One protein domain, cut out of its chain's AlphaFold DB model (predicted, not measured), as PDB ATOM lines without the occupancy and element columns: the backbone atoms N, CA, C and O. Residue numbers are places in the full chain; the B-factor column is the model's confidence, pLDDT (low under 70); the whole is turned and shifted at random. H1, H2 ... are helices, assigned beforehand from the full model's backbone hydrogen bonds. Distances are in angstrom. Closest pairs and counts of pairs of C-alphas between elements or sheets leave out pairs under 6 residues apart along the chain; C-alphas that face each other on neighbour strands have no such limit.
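AT A GLANCE: This is residues 11 to 89 of the 90 residues of an uncharacterized protein of Mycolicibacterium hassiacum (strain DSM 44199 / CIP 105218 / JCM 12690 / 3849) (UniProt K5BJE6). The long last helix, H5, runs through the middle of a compact globule of helices, and H1, H2 and H4 pack on it at steep to nearly right angles, H4 only at H5's first turns. Short H3 lies away from this core, on the stretch that links H2 to H4, and residues 31 to 36 stick out. The printed part has 79 residues with five named helices, in the order H1, H2, H3, H4, H5, and no named strand: the class is all helix. It is compact, with a radius of gyration of the C-alphas of 11.6 A, and spans 32 by 24 by 23 A.

HOW THE PARTS SIT: H1, residues 11 to 17, touches H5, residues 72 to 88, at a steep tilt of 54 degrees, the same way; their closest C-alphas, of Gln 17 and Ala 76, are 5.0 A apart. H2, residues 20 to 29, touches H5 at a steep tilt of 59 degrees, the same way, with the C-alphas of Ser 26 and Leu 77 closest at 5.4 A. H1 and H2 are close but not clearly touching, their closest C-alphas, of Gln 17 and Val 23, 6.5 A apart. H3, residues 34 to 38, touches no helix; it is close to H2 but not clearly touching, with the C-alphas of Met 29 and Arg 37 closest at 7.7 A, and it is apart from H1, H4 and H5. H4, residues 49 to 61, touches H5 about perpendicular, at 87 degrees, with residues 73 to 74 of H5 alone; the closest C-alphas, of Met 52 and Ala 74, are 5.2 A apart. H4 and H2 are close but not clearly touching, with the C-alphas of Ile 21 and Tyr 59 closest at 6.7 A. H5 is the hub, touching three helices, and the helix packing is mostly crossed, with no touching pair at a shallow tilt. In H1, H2, H3, H4 and H5 every O i to N i+4 pair is within hydrogen-bond range.

IN THESE COORDINATES: H1 begins at C-alpha 11, at (187.748, 263.057, 149.624), and is 9.9 A long from first to last C-alpha. H2 is 14.2 A long and H3 6.3 A. H4 begins at C-alpha 49, at (174.095, 261.263, 166.031), and is 18.3 A long. H5, 24.7 A long, ends at C-alpha 88, at (198.556, 273.370, 171.061).

THE WHOLE: The two C-alphas farthest apart, of Thr 65 and Ser 89, are 33.3 A apart. The printed part has no cut. The links H1 to H2 and H2 to H3 are tight, those of H3 to H4 and H4 to H5 are short, and no link is long. Mean pLDDT of the printed part is 90.8; residue 67 and residues 88 to 89, of which 88 belongs to H5, are under 70.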
ATOM      1  N   GLU A  11     187.612 261.873 150.482       82.69
ATOM      2  CA  GLU A  11     187.748 263.057 149.624       82.69
ATOM      3  C   GLU A  11     186.770 264.174 150.018       82.69
ATOM      4  O   GLU A  11     187.160 265.341 150.100       82.69
ATOM      5  N   VAL A  12     185.510 263.823 150.298       85.62
ATOM      6  CA  VAL A  12     184.492 264.780 150.755       85.62
ATOM      7  C   VAL A  12     184.876 265.375 152.104       85.62
ATOM      8  O   VAL A  12     184.849 266.593 152.258       85.62
ATOM      9  N   GLU A  13     185.288 264.550 153.063       84.94
ATOM     10  CA  GLU A  13     185.709 265.041 154.377       84.94
ATOM     11  C   GLU A  13     186.947 265.933 154.281       84.94
ATOM     12  O   GLU A  13     186.961 267.009 154.868       84.94
ATOM     13  N   THR A  14     187.944 265.558 153.476       87.38
ATOM     14  CA  THR A  14     189.152 266.374 153.260       87.38
ATOM     15  C   THR A  14     188.816 267.731 152.640       87.38
ATOM     16  O   THR A  14     189.412 268.750 152.995       87.38
ATOM     17  N   ARG A  15     187.853 267.771 151.711       91.50
ATOM     18  CA  ARG A  15     187.349 269.029 151.147       91.50
ATOM     19  C   ARG A  15     186.671 269.869 152.227       91.50
ATOM     20  O   ARG A  15     186.989 271.049 152.354       91.50
ATOM     21  N   LEU A  16     185.791 269.258 153.020       93.44
ATOM     22  CA  LEU A  16     185.069 269.925 154.104       93.44
ATOM     23  C   LEU A  16     186.003 270.431 155.208       93.44
ATOM     24  O   LEU A  16     185.765 271.506 155.735       93.44
ATOM     25  N   GLN A  17     187.112 269.751 155.510       93.62
ATOM     26  CA  GLN A  17     188.113 270.246 156.466       93.62
ATOM     27  C   GLN A  17     188.690 271.616 156.084       93.62
ATOM     28  O   GLN A  17     189.154 272.347 156.957       93.62
ATOM     29  N   ARG A  18     188.664 271.961 154.790       93.69
ATOM     30  CA  ARG A  18     189.161 273.228 154.236       93.69
ATOM     31  C   ARG A  18     188.049 274.250 153.986       93.69
ATOM     32  O   ARG A  18     188.349 275.376 153.593       93.69
ATOM     33  N   ASP A  19     186.788 273.873 154.175       95.38
ATOM     34  CA  ASP A  19     185.654 274.788 154.069       95.38
ATOM     35  C   ASP A  19     185.752 275.843 155.184       95.38
ATOM     36  O   ASP A  19     185.934 275.513 156.355       95.38
ATOM     37  N   LEU A  20     185.647 277.127 154.825       96.12
ATOM     38  CA  LEU A  20     185.834 278.234 155.771       96.12
ATOM     39  C   LEU A  20     184.822 278.214 156.925       96.12
ATOM     40  O   LEU A  20     185.158 278.619 158.037       96.12
ATOM     41  N   ILE A  21     183.599 277.737 156.682       96.81
ATOM     42  CA  ILE A  21     182.570 277.591 157.713       96.81
ATOM     43  C   ILE A  21     182.969 276.470 158.670       96.81
ATOM     44  O   ILE A  21     182.917 276.666 159.885       96.81
ATOM     45  N   VAL A  22     183.404 275.323 158.140       96.38
ATOM     46  CA  VAL A  22     183.858 274.180 158.952       96.38
ATOM     47  C   VAL A  22     185.085 274.561 159.777       96.38
ATOM     48  O   VAL A  22     185.102 274.307 160.977       96.38
ATOM     49  N   VAL A  23     186.071 275.240 159.187       96.56
ATOM     50  CA  VAL A  23     187.260 275.736 159.902       96.56
ATOM     51  C   VAL A  23     186.867 276.676 161.043       96.56
ATOM     52  O   VAL A  23     187.334 276.500 162.168       96.56
ATOM     53  N   ALA A  24     185.986 277.649 160.787       97.31
ATOM     54  CA  ALA A  24     185.518 278.570 161.821       97.31
ATOM     55  C   ALA A  24     184.807 277.829 162.966       97.31
ATOM     56  O   ALA A  24     185.100 278.068 164.136       97.31
ATOM     57  N   MET A  25     183.929 276.880 162.633       97.00
ATOM     58  CA  MET A  25     183.250 276.039 163.619       97.00
ATOM     59  C   MET A  25     184.239 275.197 164.442       97.00
ATOM     60  O   MET A  25     184.086 275.109 165.658       97.00
ATOM     61  N   SER A  26     185.279 274.622 163.828       96.62
ATOM     62  CA  SER A  26     186.316 273.860 164.542       96.62
ATOM     63  C   SER A  26     187.093 274.712 165.549       96.62
ATOM     64  O   SER A  26     187.398 274.244 166.644       96.62
ATOM     65  N   ILE A  27     187.388 275.970 165.212       95.25
ATOM     66  CA  ILE A  27     188.062 276.901 166.130       95.25
ATOM     67  C   ILE A  27     187.159 277.232 167.326       95.25
ATOM     68  O   ILE A  27     187.631 277.304 168.459       95.25
ATOM     69  N   GLU A  28     185.857 277.406 167.105       95.19
ATOM     70  CA  GLU A  28     184.896 277.628 168.191       95.19
ATOM     71  C   GLU A  28     184.761 276.393 169.093       95.19
ATOM     72  O   GLU A  28     184.681 276.525 170.315       95.19
ATOM     73  N   MET A  29     184.809 275.188 168.515       94.69
ATOM     74  CA  MET A  29     184.760 273.932 169.270       94.69
ATOM     75  C   MET A  29     185.900 273.793 170.288       94.69
ATOM     76  O   MET A  29     185.671 273.224 171.355       94.69
ATOM     77  N   LEU A  30     187.092 274.345 170.022       92.50
ATOM     78  CA  LEU A  30     188.206 274.348 170.988       92.50
ATOM     79  C   LEU A  30     187.847 275.026 172.316       92.50
ATOM     80  O   LEU A  30     188.411 274.685 173.355       92.50
ATOM     81  N   GLN A  31     186.924 275.990 172.293       92.38
ATOM     82  CA  GLN A  31     186.530 276.746 173.482       92.38
ATOM     83  C   GLN A  31     185.542 275.979 174.367       92.38
ATOM     84  O   GLN A  31     185.316 276.367 175.515       92.38
ATOM     85  N   ALA A  32     184.938 274.899 173.860       92.25
ATOM     86  CA  ALA A  32     184.006 274.097 174.637       92.25
ATOM     87  C   ALA A  32     184.743 273.349 175.763       92.25
ATOM     88  O   ALA A  32     185.841 272.852 175.526       92.25
ATOM     89  N   PRO A  33     184.162 273.200 176.964       93.38
ATOM     90  CA  PRO A  33     184.733 272.383 178.037       93.38
ATOM     91  C   PRO A  33     185.002 270.923 177.626       93.38
ATOM     92  O   PRO A  33     184.295 270.363 176.791       93.38
ATOM     93  N   ALA A  34     186.018 270.282 178.215       88.19
ATOM     94  CA  ALA A  34     186.462 268.941 177.812       88.19
ATOM     95  C   ALA A  34     185.381 267.850 177.969       88.19
ATOM     96  O   ALA A  34     185.335 266.905 177.184       88.19
ATOM     97  N   ASP A  35     184.507 267.970 178.964       89.19
ATOM     98  CA  ASP A  35     183.336 267.112 179.170       89.19
ATOM     99  C   ASP A  35     182.296 267.270 178.052       89.19
ATOM    100  O   ASP A  35     181.752 266.274 177.579       89.19
ATOM    101  N   VAL A  36     182.092 268.495 177.560       90.69
ATOM    102  CA  VAL A  36     181.235 268.762 176.395       90.69
ATOM    103  C   VAL A  36     181.848 268.172 175.127       90.69
ATOM    104  O   VAL A  36     181.137 267.544 174.346       90.69
ATOM    105  N   ARG A  37     183.168 268.309 174.936       89.94
ATOM    106  CA  ARG A  37     183.851 267.758 173.752       89.94
ATOM    107  C   ARG A  37     183.771 266.234 173.692       89.94
ATOM    108  O   ARG A  37     183.532 265.679 172.625       89.94
ATOM    109  N   LYS A  38     183.881 265.558 174.842       89.81
ATOM    110  CA  LYS A  38     183.709 264.098 174.947       89.81
ATOM    111  C   LYS A  38     182.323 263.619 174.511       89.81
ATOM    112  O   LYS A  38     182.213 262.513 174.001       89.81
ATOM    113  N   ALA A  39     181.277 264.430 174.678       92.75
ATOM    114  CA  ALA A  39     179.916 264.063 174.276       92.75
ATOM    115  C   ALA A  39     179.698 264.073 172.746       92.75
ATOM    116  O   ALA A  39     178.671 263.597 172.254       92.75
ATOM    117  N   TRP A  40     180.643 264.619 171.976       95.19
ATOM    118  CA  TRP A  40     180.548 264.679 170.516       95.19
ATOM    119  C   TRP A  40     180.964 263.387 169.824       95.19
ATOM    120  O   TRP A  40     180.612 263.199 168.659       95.19
ATOM    121  N   THR A  41     181.662 262.498 170.528       95.00
ATOM    122  CA  THR A  41     182.177 261.231 170.004       95.00
ATOM    123  C   THR A  41     181.631 260.040 170.777       95.00
ATOM    124  O   THR A  41     181.467 260.093 171.993       95.00
ATOM    125  N   HIS A  42     181.385 258.947 170.070       91.44
ATOM    126  CA  HIS A  42     181.269 257.621 170.658       91.44
ATOM    127  C   HIS A  42     182.644 257.123 171.134       91.44
ATOM    128  O   HIS A  42     183.682 257.688 170.786       91.44
ATOM    129  N   ASP A  43     182.656 256.029 171.900       87.56
ATOM    130  CA  ASP A  43     183.892 255.415 172.409       87.56
ATOM    131  C   ASP A  43     184.827 254.914 171.286       87.56
ATOM    132  O   ASP A  43     186.022 254.734 171.511       87.56
ATOM    133  N   ASP A  44     184.300 254.704 170.075       85.94
ATOM    134  CA  ASP A  44     185.058 254.315 168.877       85.94
ATOM    135  C   ASP A  44     185.677 255.508 168.115       85.94
ATOM    136  O   ASP A  44     186.361 255.311 167.111       85.94
ATOM    137  N   GLY A  45     185.455 256.739 168.590       84.56
ATOM    138  CA  GLY A  45     185.941 257.979 167.981       84.56
ATOM    139  C   GLY A  45     185.050 258.543 166.868       84.56
ATOM    140  O   GLY A  45     185.313 259.647 166.387       84.56
ATOM    141  N   GLY A  46     183.987 257.840 166.468       89.88
ATOM    142  CA  GLY A  46     183.000 258.345 165.514       89.88
ATOM    143  C   GLY A  46     182.077 259.400 166.141       89.88
ATOM    144  O   GLY A  46     181.824 259.355 167.346       89.88
ATOM    145  N   PRO A  47     181.536 260.360 165.369       94.50
ATOM    146  CA  PRO A  47     180.650 261.374 165.920       94.50
ATOM    147  C   PRO A  47     179.325 260.780 166.398       94.50
ATOM    148  O   PRO A  47     178.770 259.880 165.768       94.50
ATOM    149  N   THR A  48     178.765 261.340 167.468       95.75
ATOM    150  CA  THR A  48     177.419 260.969 167.914       95.75
ATOM    151  C   THR A  48     176.350 261.503 166.966       95.75
ATOM    152  O   THR A  48     176.513 262.547 166.329       95.75
ATOM    153  N   PHE A  49     175.206 260.820 166.883       93.62
ATOM    154  CA  PHE A  49     174.095 261.263 166.031       93.62
ATOM    155  C   PHE A  49     173.583 262.666 166.400       93.62
ATOM    156  O   PHE A  49     173.253 263.471 165.527       93.62
ATOM    157  N   GLU A  50     173.537 262.989 167.694       94.44
ATOM    158  CA  GLU A  50     173.164 264.323 168.173       94.44
ATOM    159  C   GLU A  50     174.158 265.386 167.690       94.44
ATOM    160  O   GLU A  50     173.750 266.406 167.126       94.44
ATOM    161  N   PHE A  51     175.457 265.103 167.807       95.88
ATOM    162  CA  PHE A  51     176.501 265.987 167.310       95.88
ATOM    163  C   PHE A  51     176.422 266.174 165.789       95.88
ATOM    164  O   PHE A  51     176.482 267.307 165.310       95.88
ATOM    165  N   MET A  52     176.179 265.107 165.019       95.06
ATOM    166  CA  MET A  52     175.969 265.203 163.568       95.06
ATOM    167  C   MET A  52     174.815 266.144 163.203       95.06
ATOM    168  O   MET A  52     174.935 266.955 162.281       95.06
ATOM    169  N   GLN A  53     173.685 266.054 163.910       93.50
ATOM    170  CA  GLN A  53     172.535 266.923 163.657       93.50
ATOM    171  C   GLN A  53     172.835 268.382 164.006       93.50
ATOM    172  O   GLN A  53     172.509 269.276 163.221       93.50
ATOM    173  N   MET A  54     173.479 268.624 165.150       94.75
ATOM    174  CA  MET A  54     173.891 269.961 165.574       94.75
ATOM    175  C   MET A  54     174.866 270.586 164.567       94.75
ATOM    176  O   MET A  54     174.631 271.702 164.105       94.75
ATOM    177  N   ALA A  55     175.902 269.845 164.170       95.25
ATOM    178  CA  ALA A  55     176.900 270.281 163.200       95.25
ATOM    179  C   ALA A  55     176.265 270.635 161.847       95.25
ATOM    180  O   ALA A  55     176.498 271.717 161.312       95.25
ATOM    181  N   ASN A  56     175.388 269.773 161.325       94.19
ATOM    182  CA  ASN A  56     174.684 270.030 160.065       94.19
ATOM    183  C   ASN A  56     173.754 271.244 160.145       94.19
ATOM    184  O   ASN A  56     173.659 272.020 159.191       94.19
ATOM    185  N   ARG A  57     173.041 271.408 161.265       94.50
ATOM    186  CA  ARG A  57     172.160 272.560 161.482       94.50
ATOM    187  C   ARG A  57     172.957 273.855 161.467       94.50
ATOM    188  O   ARG A  57     172.550 274.806 160.806       94.50
ATOM    189  N   GLU A  58     174.079 273.872 162.174       96.31
ATOM    190  CA  GLU A  58     174.920 275.053 162.298       96.31
ATOM    191  C   GLU A  58     175.628 275.396 160.985       96.31
ATOM    192  O   GLU A  58     175.590 276.548 160.554       96.31
ATOM    193  N   TYR A  59     176.167 274.394 160.287       95.62
ATOM    194  CA  TYR A  59     176.760 274.565 158.962       95.62
ATOM    195  C   TYR A  59     175.761 275.190 157.976       95.62
ATOM    196  O   TYR A  59     176.049 276.212 157.354       95.62
ATOM    197  N   ARG A  60     174.529 274.659 157.913       94.00
ATOM    198  CA  ARG A  60     173.452 275.224 157.079       94.00
ATOM    199  C   ARG A  60     173.057 276.636 157.504       94.00
ATOM    200  O   ARG A  60     172.841 277.487 156.646       94.00
ATOM    201  N   ARG A  61     172.978 276.911 158.811       96.62
ATOM    202  CA  ARG A  61     172.658 278.249 159.343       96.62
ATOM    203  C   ARG A  61     173.677 279.298 158.894       96.62
ATOM    204  O   ARG A  61     173.302 280.445 158.669       96.62
ATOM    205  N   ARG A  62     174.944 278.905 158.741       96.12
ATOM    206  CA  ARG A  62     176.044 279.756 158.261       96.12
ATOM    207  C   ARG A  62     176.122 279.869 156.732       96.12
ATOM    208  O   ARG A  62     177.026 280.523 156.227       96.12
ATOM    209  N   GLY A  63     175.178 279.272 156.001       94.81
ATOM    210  CA  GLY A  63     175.134 279.303 154.537       94.81
ATOM    211  C   GLY A  63     175.876 278.151 153.858       94.81
ATOM    212  O   GLY A  63     176.029 278.169 152.642       94.81
ATOM    213  N   GLY A  64     176.318 277.148 154.619       92.00
ATOM    214  CA  GLY A  64     176.950 275.955 154.079       92.00
ATOM    215  C   GLY A  64     175.980 275.130 153.232       92.00
ATOM    216  O   GLY A  64     174.869 274.807 153.666       92.00
ATOM    217  N   THR A  65     176.402 274.782 152.016       86.94
ATOM    218  CA  THR A  65     175.587 274.039 151.040       86.94
ATOM    219  C   THR A  65     176.130 272.649 150.729       86.94
ATOM    220  O   THR A  65     175.418 271.844 150.131       86.94
ATOM    221  N   ASP A  66     177.374 272.352 151.111       75.00
ATOM    222  CA  ASP A  66     177.996 271.054 150.862       75.00
ATOM    223  C   ASP A  66     177.597 270.062 151.965       75.00
ATOM    224  O   ASP A  66     178.053 270.134 153.102       75.00
ATOM    225  N   GLY A  67     176.644 269.186 151.650       63.88
ATOM    226  CA  GLY A  67     176.036 268.275 152.621       63.88
ATOM    227  C   GLY A  67     176.681 266.895 152.711       63.88
ATOM    228  O   GLY A  67     176.279 266.135 153.590       63.88
ATOM    229  N   GLY A  68     177.634 266.568 151.824       71.25
ATOM    230  CA  GLY A  68     178.294 265.261 151.764       71.25
ATOM    231  C   GLY A  68     177.364 264.059 152.003       71.25
ATOM    232  O   GLY A  68     176.190 264.055 151.631       71.25
ATOM    233  N   HIS A  69     177.908 263.025 152.641       79.12
ATOM    234  CA  HIS A  69     177.130 261.952 153.257       79.12
ATOM    235  C   HIS A  69     176.755 262.328 154.704       79.12
ATOM    236  O   HIS A  69     177.325 263.246 155.298       79.12
ATOM    237  N   ILE A  70     175.802 261.603 155.299       80.62
ATOM    238  CA  ILE A  70     175.405 261.814 156.700       80.62
ATOM    239  C   ILE A  70     176.631 261.640 157.604       80.62
ATOM    240  O   ILE A  70     177.231 260.573 157.621       80.62
ATOM    241  N   GLY A  71     176.980 262.689 158.350       88.25
ATOM    242  CA  GLY A  71     178.129 262.698 159.258       88.25
ATOM    243  C   GLY A  71     179.382 263.377 158.702       88.25
ATOM    244  O   GLY A  71     180.250 263.723 159.495       88.25
ATOM    245  N   ALA A  72     179.447 263.687 157.401       92.81
ATOM    246  CA  ALA A  72     180.647 264.249 156.768       92.81
ATOM    247  C   ALA A  72     181.136 265.555 157.426       92.81
ATOM    248  O   ALA A  72     182.327 265.720 157.677       92.81
ATOM    249  N   ILE A  73     180.213 266.465 157.765       95.56
ATOM    250  CA  ILE A  73     180.543 267.714 158.471       95.56
ATOM    251  C   ILE A  73     181.092 267.417 159.868       95.56
ATOM    252  O   ILE A  73     182.120 267.962 160.253       95.56
ATOM    253  N   ALA A  74     180.439 266.533 160.622       95.38
ATOM    254  CA  ALA A  74     180.871 266.178 161.971       95.38
ATOM    255  C   ALA A  74     182.247 265.498 161.975       95.38
ATOM    256  O   ALA A  74     183.094 265.856 162.789       95.38
ATOM    257  N   ASN A  75     182.503 264.592 161.030       94.69
ATOM    258  CA  ASN A  75     183.811 263.961 160.855       94.69
ATOM    259  C   ASN A  75     184.894 264.995 160.535       94.69
ATOM    260  O   ASN A  75     185.952 264.996 161.163       94.69
ATOM    261  N   ALA A  76     184.628 265.917 159.604       95.06
ATOM    262  CA  ALA A  76     185.568 266.985 159.270       95.06
ATOM    263  C   ALA A  76     185.866 267.890 160.479       95.06
ATOM    264  O   ALA A  76     187.025 268.230 160.722       95.06
ATOM    265  N   LEU A  77     184.844 268.227 161.273       95.75
ATOM    266  CA  LEU A  77     184.995 269.013 162.498       95.75
ATOM    267  C   LEU A  77     185.863 268.304 163.543       95.75
ATOM    268  O   LEU A  77     186.760 268.936 164.095       95.75
ATOM    269  N   LEU A  78     185.625 267.013 163.794       95.06
ATOM    270  CA  LEU A  78     186.409 266.223 164.750       95.06
ATOM    271  C   LEU A  78     187.866 266.069 164.301       95.06
ATOM    272  O   LEU A  78     188.773 266.237 165.113       95.06
ATOM    273  N   LYS A  79     188.106 265.832 163.006       94.19
ATOM    274  CA  LYS A  79     189.466 265.773 162.450       94.19
ATOM    275  C   LYS A  79     190.204 267.103 162.615       94.19
ATOM    276  O   LYS A  79     191.360 267.117 163.021       94.19
ATOM    277  N   ASN A  80     189.541 268.224 162.329       95.38
ATOM    278  CA  ASN A  80     190.124 269.551 162.533       95.38
ATOM    279  C   ASN A  80     190.391 269.843 164.013       95.38
ATOM    280  O   ASN A  80     191.439 270.395 164.337       95.38
ATOM    281  N   LEU A  81     189.472 269.467 164.907       94.00
ATOM    282  CA  LEU A  81     189.656 269.626 166.347       94.00
ATOM    283  C   LEU A  81     190.898 268.867 166.833       94.00
ATOM    284  O   LEU A  81     191.720 269.463 167.521       94.00
ATOM    285  N   ALA A  82     191.071 267.609 166.419       92.19
ATOM    286  CA  ALA A  82     192.243 266.810 166.778       92.19
ATOM    287  C   ALA A  82     193.557 267.477 166.327       92.19
ATOM    288  O   ALA A  82     194.473 267.636 167.130       92.19
ATOM    289  N   ILE A  83     193.617 267.969 165.081       92.62
ATOM    290  CA  ILE A  83     194.785 268.703 164.553       92.62
ATOM    291  C   ILE A  83     195.089 269.950 165.397       92.62
ATOM    292  O   ILE A  83     196.248 270.255 165.684       92.62
ATOM    293  N   LEU A  84     194.054 270.696 165.785       91.56
ATOM    294  CA  LEU A  84     194.212 271.909 166.581       91.56
ATOM    295  C   LEU A  84     194.684 271.606 168.012       91.56
ATOM    296  O   LEU A  84     195.510 272.344 168.544       91.56
ATOM    297  N   GLU A  85     194.194 270.530 168.630       89.38
ATOM    298  CA  GLU A  85     194.622 270.089 169.965       89.38
ATOM    299  C   GLU A  85     196.079 269.585 169.966       89.38
ATOM    300  O   GLU A  85     196.845 269.912 170.878       89.38
ATOM    301  N   GLU A  86     196.499 268.863 168.920       88.19
ATOM    302  CA  GLU A  86     197.895 268.450 168.722       88.19
ATOM    303  C   GLU A  86     198.829 269.659 168.572       88.19
ATOM    304  O   GLU A  86     199.871 269.725 169.224       88.19
ATOM    305  N   GLY A  87     198.433 270.655 167.771       78.38
ATOM    306  CA  GLY A  87     199.217 271.874 167.554       78.38
ATOM    307  C   GLY A  87     199.373 272.767 168.793       78.38
ATOM    308  O   GLY A  87     200.309 273.560 168.849       78.38
ATOM    309  N   LEU A  88     198.487 272.641 169.786       67.38
ATOM    310  CA  LEU A  88     198.556 273.370 171.061       67.38
ATOM    311  C   LEU A  88     199.390 272.653 172.135       67.38
ATOM    312  O   LEU A  88     199.689 273.250 173.166       67.38
ATOM    313  N   SER A  89     199.734 271.384 171.914       63.12
ATOM    314  CA  SER A  89     200.483 270.556 172.871       63.12
ATOM    315  C   SER A  89     202.000 270.544 172.613       63.12
ATOM    316  O   SER A  89     202.729 269.878 173.351       63.12
TER     317      SER A  89